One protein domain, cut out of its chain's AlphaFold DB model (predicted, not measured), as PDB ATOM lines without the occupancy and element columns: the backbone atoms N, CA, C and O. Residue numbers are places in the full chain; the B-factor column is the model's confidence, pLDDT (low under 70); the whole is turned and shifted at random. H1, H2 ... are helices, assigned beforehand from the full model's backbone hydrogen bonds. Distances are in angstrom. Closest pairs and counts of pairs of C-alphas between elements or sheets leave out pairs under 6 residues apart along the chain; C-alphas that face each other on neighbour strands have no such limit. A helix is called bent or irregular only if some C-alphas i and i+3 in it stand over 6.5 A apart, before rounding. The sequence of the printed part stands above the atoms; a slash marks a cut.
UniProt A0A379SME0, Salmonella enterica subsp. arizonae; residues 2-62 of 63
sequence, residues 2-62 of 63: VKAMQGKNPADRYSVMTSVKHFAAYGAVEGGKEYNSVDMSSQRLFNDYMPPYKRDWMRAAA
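AT A GLANCE: This is residues 2 to 62 of the 63 residues of a protein of Salmonella enterica subsp. arizonae (UniProt A0A379SME0). Little of this model is regular structure: a long stretch with no named element, residues 7 to 41, runs out along the length, and H2 and H3 fold back beside it toward short H1. The outline is an open, only just flat U of 43 by 23 by 13 A, with residues 8 to 13 sticking out. The 61 printed residues hold three named helices, H1, H2, H3 in chain order, and no named strand; the class is all helix, with 23 residues in named elements. The whole is loose, with a radius of gyration of the C-alphas of 15.0 A.

HOW THE PARTS SIT: Start at H3, residues 51 to 60. H1, residues 2 to 6, is close to it but not clearly touching; the closest C-alphas, of Val 2 and Asp 56, are 7.6 A apart. H2, residues 42 to 49, and H3 meet only through their link. H1 and H2 are apart. In H1, H2 and H3 every O i to N i+4 pair is within hydrogen-bond range.

IN THESE COORDINATES: Find C-alpha 51 at (19.653, 26.521, 26.728); H3 runs 14.5 A to C-alpha 60 at (22.004, 15.476, 17.648). H2 measures 9.9 A and is neither bent nor irregular, but only just: C-alphas 46 and 49 are 6.1 A apart. H1 spans 5.9 A from C-alpha 2 at (19.179, 23.059, 12.471).

THE WHOLE: The farthest C-alphas, of Arg 13 and Gly 31, are 43.6 A apart. The printed part has no cut. H1 to H2 is a long link of 35 residues; H2 to H3 is tight. Residues 60 to 62 have pLDDT under 70.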
ATOM      1  N   VAL A   2      18.594  24.412  12.648       87.88
ATOM      2  CA  VAL A   2      19.179  23.059  12.471       87.88
ATOM      3  C   VAL A   2      18.249  22.057  11.766       87.88
ATOM      4  O   VAL A   2      18.613  21.521  10.729       87.88
ATOM      5  N   LYS A   3      17.008  21.863  12.246       87.25
ATOM      6  CA  LYS A   3      16.043  20.923  11.630       87.25
ATOM      7  C   LYS A   3      15.690  21.265  10.176       87.25
ATOM      8  O   LYS A   3      15.452  20.361   9.389       87.25
ATOM      9  N   ALA A   4      15.611  22.551   9.847       88.81
ATOM     10  CA  ALA A   4      15.253  22.986   8.502       88.81
ATOM     11  C   ALA A   4      16.399  22.723   7.515       88.81
ATOM     12  O   ALA A   4      16.144  22.300   6.398       88.81
ATOM     13  N   MET A   5      17.647  22.919   7.950       91.62
ATOM     14  CA  MET A   5      18.833  22.724   7.109       91.62
ATOM     15  C   MET A   5      19.265  21.255   7.000       91.62
ATOM     16  O   MET A   5      19.653  20.814   5.926       91.62
ATOM     17  N   GLN A   6      19.180  20.481   8.087       91.81
ATOM     18  CA  GLN A   6      19.624  19.079   8.111       91.81
ATOM     19  C   GLN A   6      18.577  18.071   7.614       91.81
ATOM     20  O   GLN A   6      18.863  16.875   7.573       91.81
ATOM     21  N   GLY A   7      17.347  18.510   7.338       88.50
ATOM     22  CA  GLY A   7      16.278  17.630   6.869       88.50
ATOM     23  C   GLY A   7      15.976  16.446   7.800       88.50
ATOM     24  O   GLY A   7      16.205  16.490   9.022       88.50
ATOM     25  N   LYS A   8      15.404  15.386   7.214       89.44
ATOM     26  CA  LYS A   8      15.062  14.134   7.911       89.44
ATOM     27  C   LYS A   8      16.231  13.153   7.908       89.44
ATOM     28  O   LYS A   8      16.493  12.559   8.949       89.44
ATOM     29  N   ASN A   9      16.930  13.021   6.779       88.50
ATOM     30  CA  ASN A   9      18.094  12.160   6.642       88.50
ATOM     31  C   ASN A   9      19.319  12.997   6.216       88.50
ATOM     32  O   ASN A   9      19.235  13.754   5.245       88.50
ATOM     33  N   PRO A  10      20.460  12.886   6.921       88.12
ATOM     34  CA  PRO A  10      21.690  13.582   6.541       88.12
ATOM     35  C   PRO A  10      22.244  13.166   5.166       88.12
ATOM     36  O   PRO A  10      23.022  13.923   4.598       88.12
ATOM     37  N   ALA A  11      21.846  12.010   4.625       91.62
ATOM     38  CA  ALA A  11      22.227  11.558   3.285       91.62
ATOM     39  C   ALA A  11      21.345  12.133   2.157       91.62
ATOM     40  O   ALA A  11      21.643  11.917   0.982       91.62
ATOM     41  N   ASP A  12      20.257  12.842   2.481       94.25
ATOM     42  CA  ASP A  12      19.390  13.427   1.457       94.25
ATOM     43  C   ASP A  12      20.144  14.505   0.668       94.25
ATOM     44  O   ASP A  12      20.850  15.338   1.236       94.25
ATOM     45  N   ARG A  13      19.919  14.554  -0.651       93.44
ATOM     46  CA  ARG A  13      20.607  15.466  -1.586       93.44
ATOM     47  C   ARG A  13      20.557  16.949  -1.189       93.44
ATOM     48  O   ARG A  13      21.441  17.707  -1.573       93.44
ATOM     49  N   TYR A  14      19.513  17.360  -0.473       92.88
ATOM     50  CA  TYR A  14      19.290  18.750  -0.063       92.88
ATOM     51  C   TYR A  14      19.559  19.000   1.427       92.88
ATOM     52  O   TYR A  14      19.372  20.123   1.894       92.88
ATOM     53  N   SER A  15      19.981  17.980   2.177       93.69
ATOM     54  CA  SER A  15      20.369  18.133   3.578       93.69
ATOM     55  C   SER A  15      21.774  18.716   3.678       93.69
ATOM     56  O   SER A  15      22.694  18.295   2.980       93.69
ATOM     57  N   VAL A  16      21.955  19.672   4.587       92.06
ATOM     58  CA  VAL A  16      23.246  20.314   4.848       92.06
ATOM     59  C   VAL A  16      23.645  20.083   6.298       92.06
ATOM     60  O   VAL A  16      22.860  20.326   7.217       92.06
ATOM     61  N   MET A  17      24.884  19.636   6.516       89.56
ATOM     62  CA  MET A  17      25.450  19.523   7.858       89.56
ATOM     63  C   MET A  17      25.566  20.913   8.491       89.56
ATOM     64  O   MET A  17      26.098  21.843   7.890       89.56
ATOM     65  N   THR A  18      25.099  21.050   9.731       89.94
ATOM     66  CA  THR A  18      25.183  22.318  10.466       89.94
ATOM     67  C   THR A  18      25.994  22.151  11.737       89.94
ATOM     68  O   THR A  18      25.683  21.280  12.548       89.94
ATOM     69  N   SER A  19      26.964  23.039  11.947       88.25
ATOM     70  CA  SER A  19      27.695  23.167  13.209       88.25
ATOM     71  C   SER A  19      27.151  24.353  14.005       88.25
ATOM     72  O   SER A  19      27.012  25.456  13.469       88.25
ATOM     73  N   VAL A  20      26.799  24.121  15.271       88.00
ATOM     74  CA  VAL A  20      26.285  25.165  16.167       88.00
ATOM     75  C   VAL A  20      27.462  25.877  16.816       88.00
ATOM     76  O   VAL A  20      28.320  25.261  17.439       88.00
ATOM     77  N   LYS A  21      27.478  27.197  16.672       89.06
ATOM     78  CA  LYS A  21      28.519  28.094  17.170       89.06
ATOM     79  C   LYS A  21      27.872  29.353  17.758       89.06
ATOM     80  O   LYS A  21      26.726  29.649  17.434       89.06
ATOM     81  N   HIS A  22      28.540  30.116  18.614       93.19
ATOM     82  CA  HIS A  22      29.898  29.936  19.138       93.19
ATOM     83  C   HIS A  22      29.807  29.437  20.579       93.19
ATOM     84  O   HIS A  22      29.522  30.208  21.493       93.19
ATOM     85  N   PHE A  23      29.985  28.129  20.758       88.56
ATOM     86  CA  PHE A  23      29.883  27.496  22.067       88.56
ATOM     87  C   PHE A  23      31.042  27.959  22.974       88.56
ATOM     88  O   PHE A  23      32.192  27.692  22.642       88.56
ATOM     89  N   ALA A  24      30.816  28.652  24.095       89.38
ATOM     90  CA  ALA A  24      29.555  29.206  24.603       89.38
ATOM     91  C   ALA A  24      29.746  30.647  25.100       89.38
ATOM     92  O   ALA A  24      30.867  31.114  25.257       89.38
ATOM     93  N   ALA A  25      28.633  31.352  25.330       91.25
ATOM     94  CA  ALA A  25      28.605  32.716  25.875       91.25
ATOM     95  C   ALA A  25      29.469  33.765  25.136       91.25
ATOM     96  O   ALA A  25      29.695  34.843  25.669       91.25
ATOM     97  N   TYR A  26      29.876  33.513  23.884       92.56
ATOM     98  CA  TYR A  26      30.711  34.433  23.095       92.56
ATOM     99  C   TYR A  26      30.120  35.847  22.960       92.56
ATOM    100  O   TYR A  26      30.847  36.819  22.845       92.56
ATOM    101  N   GLY A  27      28.791  35.987  22.996       90.75
ATOM    102  CA  GLY A  27      28.133  37.298  22.957       90.75
ATOM    103  C   GLY A  27      28.196  38.095  24.266       90.75
ATOM    104  O   GLY A  27      27.794  39.251  24.274       90.75
ATOM    105  N   ALA A  28      28.668  37.505  25.367       92.75
ATOM    106  CA  ALA A  28      28.734  38.136  26.686       92.75
ATOM    107  C   ALA A  28      30.095  38.796  26.970       92.75
ATOM    108  O   ALA A  28      30.493  38.917  28.128       92.75
ATOM    109  N   VAL A  29      30.816  39.180  25.913       92.75
ATOM    110  CA  VAL A  29      32.124  39.835  26.000       92.75
ATOM    111  C   VAL A  29      32.051  41.142  26.781       92.75
ATOM    112  O   VAL A  29      31.159  41.973  26.584       92.75
ATOM    113  N   GLU A  30      33.029  41.345  27.653       88.50
ATOM    114  CA  GLU A  30      33.154  42.553  28.452       88.50
ATOM    115  C   GLU A  30      33.335  43.784  27.550       88.50
ATOM    116  O   GLU A  30      34.150  43.799  26.619       88.50
ATOM    117  N   GLY A  31      32.536  44.822  27.803       89.31
ATOM    118  CA  GLY A  31      32.564  46.066  27.028       89.31
ATOM    119  C   GLY A  31      32.144  45.921  25.561       89.31
ATOM    120  O   GLY A  31      32.361  46.850  24.788       89.31
ATOM    121  N   GLY A  32      31.575  44.779  25.148       89.44
ATOM    122  CA  GLY A  32      31.134  44.555  23.766       89.44
ATOM    123  C   GLY A  32      32.275  44.435  22.750       89.44
ATOM    124  O   GLY A  32      32.029  44.463  21.545       89.44
ATOM    125  N   LYS A  33      33.523  44.312  23.216       87.94
ATOM    126  CA  LYS A  33      34.686  44.147  22.348       87.94
ATOM    127  C   LYS A  33      34.803  42.680  21.949       87.94
ATOM    128  O   LYS A  33      34.967  41.816  22.809       87.94
ATOM    129  N   GLU A  34      34.728  42.399  20.651       87.50
ATOM    130  CA  GLU A  34      34.924  41.038  20.150       87.50
ATOM    131  C   GLU A  34      36.240  40.447  20.666       87.50
ATOM    132  O   GLU A  34      37.253  41.144  20.780       87.50
ATOM    133  N   TYR A  35      36.202  39.152  20.984       91.50
ATOM    134  CA  TYR A  35      37.325  38.383  21.532       91.50
ATOM    135  C   TYR A  35      37.823  38.817  22.921       91.50
ATOM    136  O   TYR A  35      38.865  38.335  23.362       91.50
ATOM    137  N   ASN A  36      37.106  39.701  23.618       91.06
ATOM    138  CA  ASN A  36      37.449  40.085  24.985       91.06
ATOM    139  C   ASN A  36      37.008  39.028  26.017       91.06
ATOM    140  O   ASN A  36      36.341  38.045  25.687       91.06
ATOM    141  N   SER A  37      37.379  39.240  27.279       93.94
ATOM    142  CA  SER A  37      36.996  38.386  28.403       93.94
ATOM    143  C   SER A  37      35.478  38.219  28.527       93.94
ATOM    144  O   SER A  37      34.706  39.144  28.275       93.94
ATOM    145  N   VAL A  38      35.062  37.032  28.966       93.38
ATOM    146  CA  VAL A  38      33.688  36.718  29.372       93.38
ATOM    147  C   VAL A  38      33.755  36.161  30.788       93.38
ATOM    148  O   VAL A  38      34.410  35.145  31.007       93.38
ATOM    149  N   ASP A  39      33.063  36.800  31.728       94.88
ATOM    150  CA  ASP A  39      32.937  36.331  33.110       94.88
ATOM    151  C   ASP A  39      31.471  36.377  33.559       94.88
ATOM    152  O   ASP A  39      30.743  37.339  33.294       94.88
ATOM    153  N   MET A  40      31.005  35.295  34.186       95.31
ATOM    154  CA  MET A  40      29.664  35.208  34.762       95.31
ATOM    155  C   MET A  40      29.529  34.024  35.721       95.31
ATOM    156  O   MET A  40      30.263  33.040  35.640       95.31
ATOM    157  N   SER A  41      28.506  34.070  36.579       96.19
ATOM    158  CA  SER A  41      28.157  32.935  37.433       96.19
ATOM    159  C   SER A  41      27.667  31.731  36.622       96.19
ATOM    160  O   SER A  41      27.025  31.866  35.575       96.19
ATOM    161  N   SER A  42      27.897  30.531  37.159       94.25
ATOM    162  CA  SER A  42      27.391  29.281  36.580       94.25
ATOM    163  C   SER A  42      25.866  29.294  36.435       94.25
ATOM    164  O   SER A  42      25.340  28.851  35.419       94.25
ATOM    165  N   GLN A  43      25.151  29.867  37.406       96.31
ATOM    166  CA  GLN A  43      23.696  29.995  37.353       96.31
ATOM    167  C   GLN A  43      23.240  30.789  36.124       96.31
ATOM    168  O   GLN A  43      22.355  30.338  35.399       96.31
ATOM    169  N   ARG A  44      23.878  31.933  35.845       94.25
ATOM    170  CA  ARG A  44      23.578  32.744  34.659       94.25
ATOM    171  C   ARG A  44      23.945  32.007  33.371       94.25
ATOM    172  O   ARG A  44      23.157  31.997  32.428       94.25
ATOM    173  N   LEU A  45      25.100  31.339  33.343       94.12
ATOM    174  CA  LEU A  45      25.521  30.533  32.197       94.12
ATOM    175  C   LEU A  45      24.468  29.472  31.846       94.12
ATOM    176  O   LEU A  45      24.050  29.384  30.693       94.12
ATOM    177  N   PHE A  46      24.013  28.686  32.826       94.38
ATOM    178  CA  PHE A  46      23.094  27.572  32.583       94.38
ATOM    179  C   PHE A  46      21.647  27.996  32.329       94.38
ATOM    180  O   PHE A  46      20.968  27.331  31.544       94.38
ATOM    181  N   ASN A  47      21.191  29.084  32.948       94.81
ATOM    182  CA  ASN A  47      19.819  29.558  32.786       94.81
ATOM    183  C   ASN A  47      19.633  30.380  31.508       94.81
ATOM    184  O   ASN A  47      18.638  30.182  30.813       94.81
ATOM    185  N   ASP A  48      20.599  31.235  31.160       93.88
ATOM    186  CA  ASP A  48      20.394  32.239  30.109       93.88
ATOM    187  C   ASP A  48      21.147  31.895  28.813       93.88
ATOM    188  O   ASP A  48      20.617  32.075  27.716       93.88
ATOM    189  N   TYR A  49      22.371  31.361  28.909       93.19
ATOM    190  CA  TYR A  49      23.269  31.209  27.750       93.19
ATOM    191  C   TYR A  49      23.374  29.777  27.216       93.19
ATOM    192  O   TYR A  49      23.579  29.577  26.019       93.19
ATOM    193  N   MET A  50      23.230  28.772  28.076       93.19
ATOM    194  CA  MET A  50      23.334  27.356  27.718       93.19
ATOM    195  C   MET A  50      22.091  26.733  27.047       93.19
ATOM    196  O   MET A  50      22.277  25.797  26.257       93.19
ATOM    197  N   PRO A  51      20.835  27.185  27.287       93.69
ATOM    198  CA  PRO A  51      19.653  26.521  26.728       93.69
ATOM    199  C   PRO A  51      19.670  26.322  25.200       93.69
ATOM    200  O   PRO A  51      19.300  25.228  24.753       93.69
ATOM    201  N   PRO A  52      20.133  27.287  24.374       87.44
ATOM    202  CA  PRO A  52      20.222  27.098  22.925       87.44
ATOM    203  C   PRO A  52      21.138  25.935  22.520       87.44
ATOM    204  O   PRO A  52      20.759  25.126  21.673       87.44
ATOM    205  N   TYR A  53      22.303  25.806  23.162       89.12
ATOM    206  CA  TYR A  53      23.283  24.757  22.864       89.12
ATOM    207  C   TYR A  53      22.812  23.384  23.336       89.12
ATOM    208  O   TYR A  53      22.923  22.402  22.602       89.12
ATOM    209  N   LYS A  54      22.218  23.315  24.537       86.44
ATOM    210  CA  LYS A  54      21.658  22.070  25.076       86.44
ATOM    211  C   LYS A  54      20.561  21.516  24.167       86.44
ATOM    212  O   LYS A  54      20.553  20.321  23.884       86.44
ATOM    213  N   ARG A  55      19.663  22.376  23.671       82.81
ATOM    214  CA  ARG A  55      18.604  21.973  22.734       82.81
ATOM    215  C   ARG A  55      19.182  21.324  21.480       82.81
ATOM    216  O   ARG A  55      18.624  20.340  20.999       82.81
ATOM    217  N   ASP A  56      20.256  21.882  20.939       78.38
ATOM    218  CA  ASP A  56      20.836  21.383  19.698       78.38
ATOM    219  C   ASP A  56      21.648  20.093  19.939       78.38
ATOM    220  O   ASP A  56      21.492  19.140  19.176       78.38
ATOM    221  N   TRP A  57      22.392  19.990  21.051       74.75
ATOM    222  CA  TRP A  57      23.080  18.755  21.461       74.75
ATOM    223  C   TRP A  57      22.113  17.588  21.700       74.75
ATOM    224  O   TRP A  57      22.281  16.517  21.120       74.75
ATOM    225  N   MET A  58      21.042  17.802  22.477       72.00
ATOM    226  CA  MET A  58      20.037  16.760  22.741       72.00
ATOM    227  C   MET A  58      19.353  16.275  21.456       72.00
ATOM    228  O   MET A  58      18.884  15.145  21.393       72.00
ATOM    229  N   ARG A  59      19.285  17.116  20.417       70.44
ATOM    230  CA  ARG A  59      18.713  16.744  19.116       70.44
ATOM    231  C   ARG A  59      19.685  15.974  18.235       70.44
ATOM    232  O   ARG A  59      19.226  15.133  17.471       70.44
ATOM    233  N   ALA A  60      20.980  16.266  18.321       68.19
ATOM    234  CA  ALA A  60      22.004  15.476  17.648       68.19
ATOM    235  C   ALA A  60      22.083  14.060  18.241       68.19
ATOM    236  O   ALA A  60      22.173  13.102  17.489       68.19
ATOM    237  N   ALA A  61      21.967  13.933  19.567       61.59
ATOM    238  CA  ALA A  61      22.013  12.649  20.271       61.59
ATOM    239  C   ALA A  61      20.746  11.777  20.120       61.59
ATOM    240  O   ALA A  61      20.757  10.619  20.514       61.59
ATOM    241  N   ALA A  62      19.646  12.328  19.592       61.62
ATOM    242  CA  ALA A  62      18.370  11.627  19.401       61.62
ATOM    243  C   ALA A  62      18.160  11.100  17.964       61.62
ATOM    244  O   ALA A  62      17.029  10.772  17.595       61.62
TER     245      ALA A  62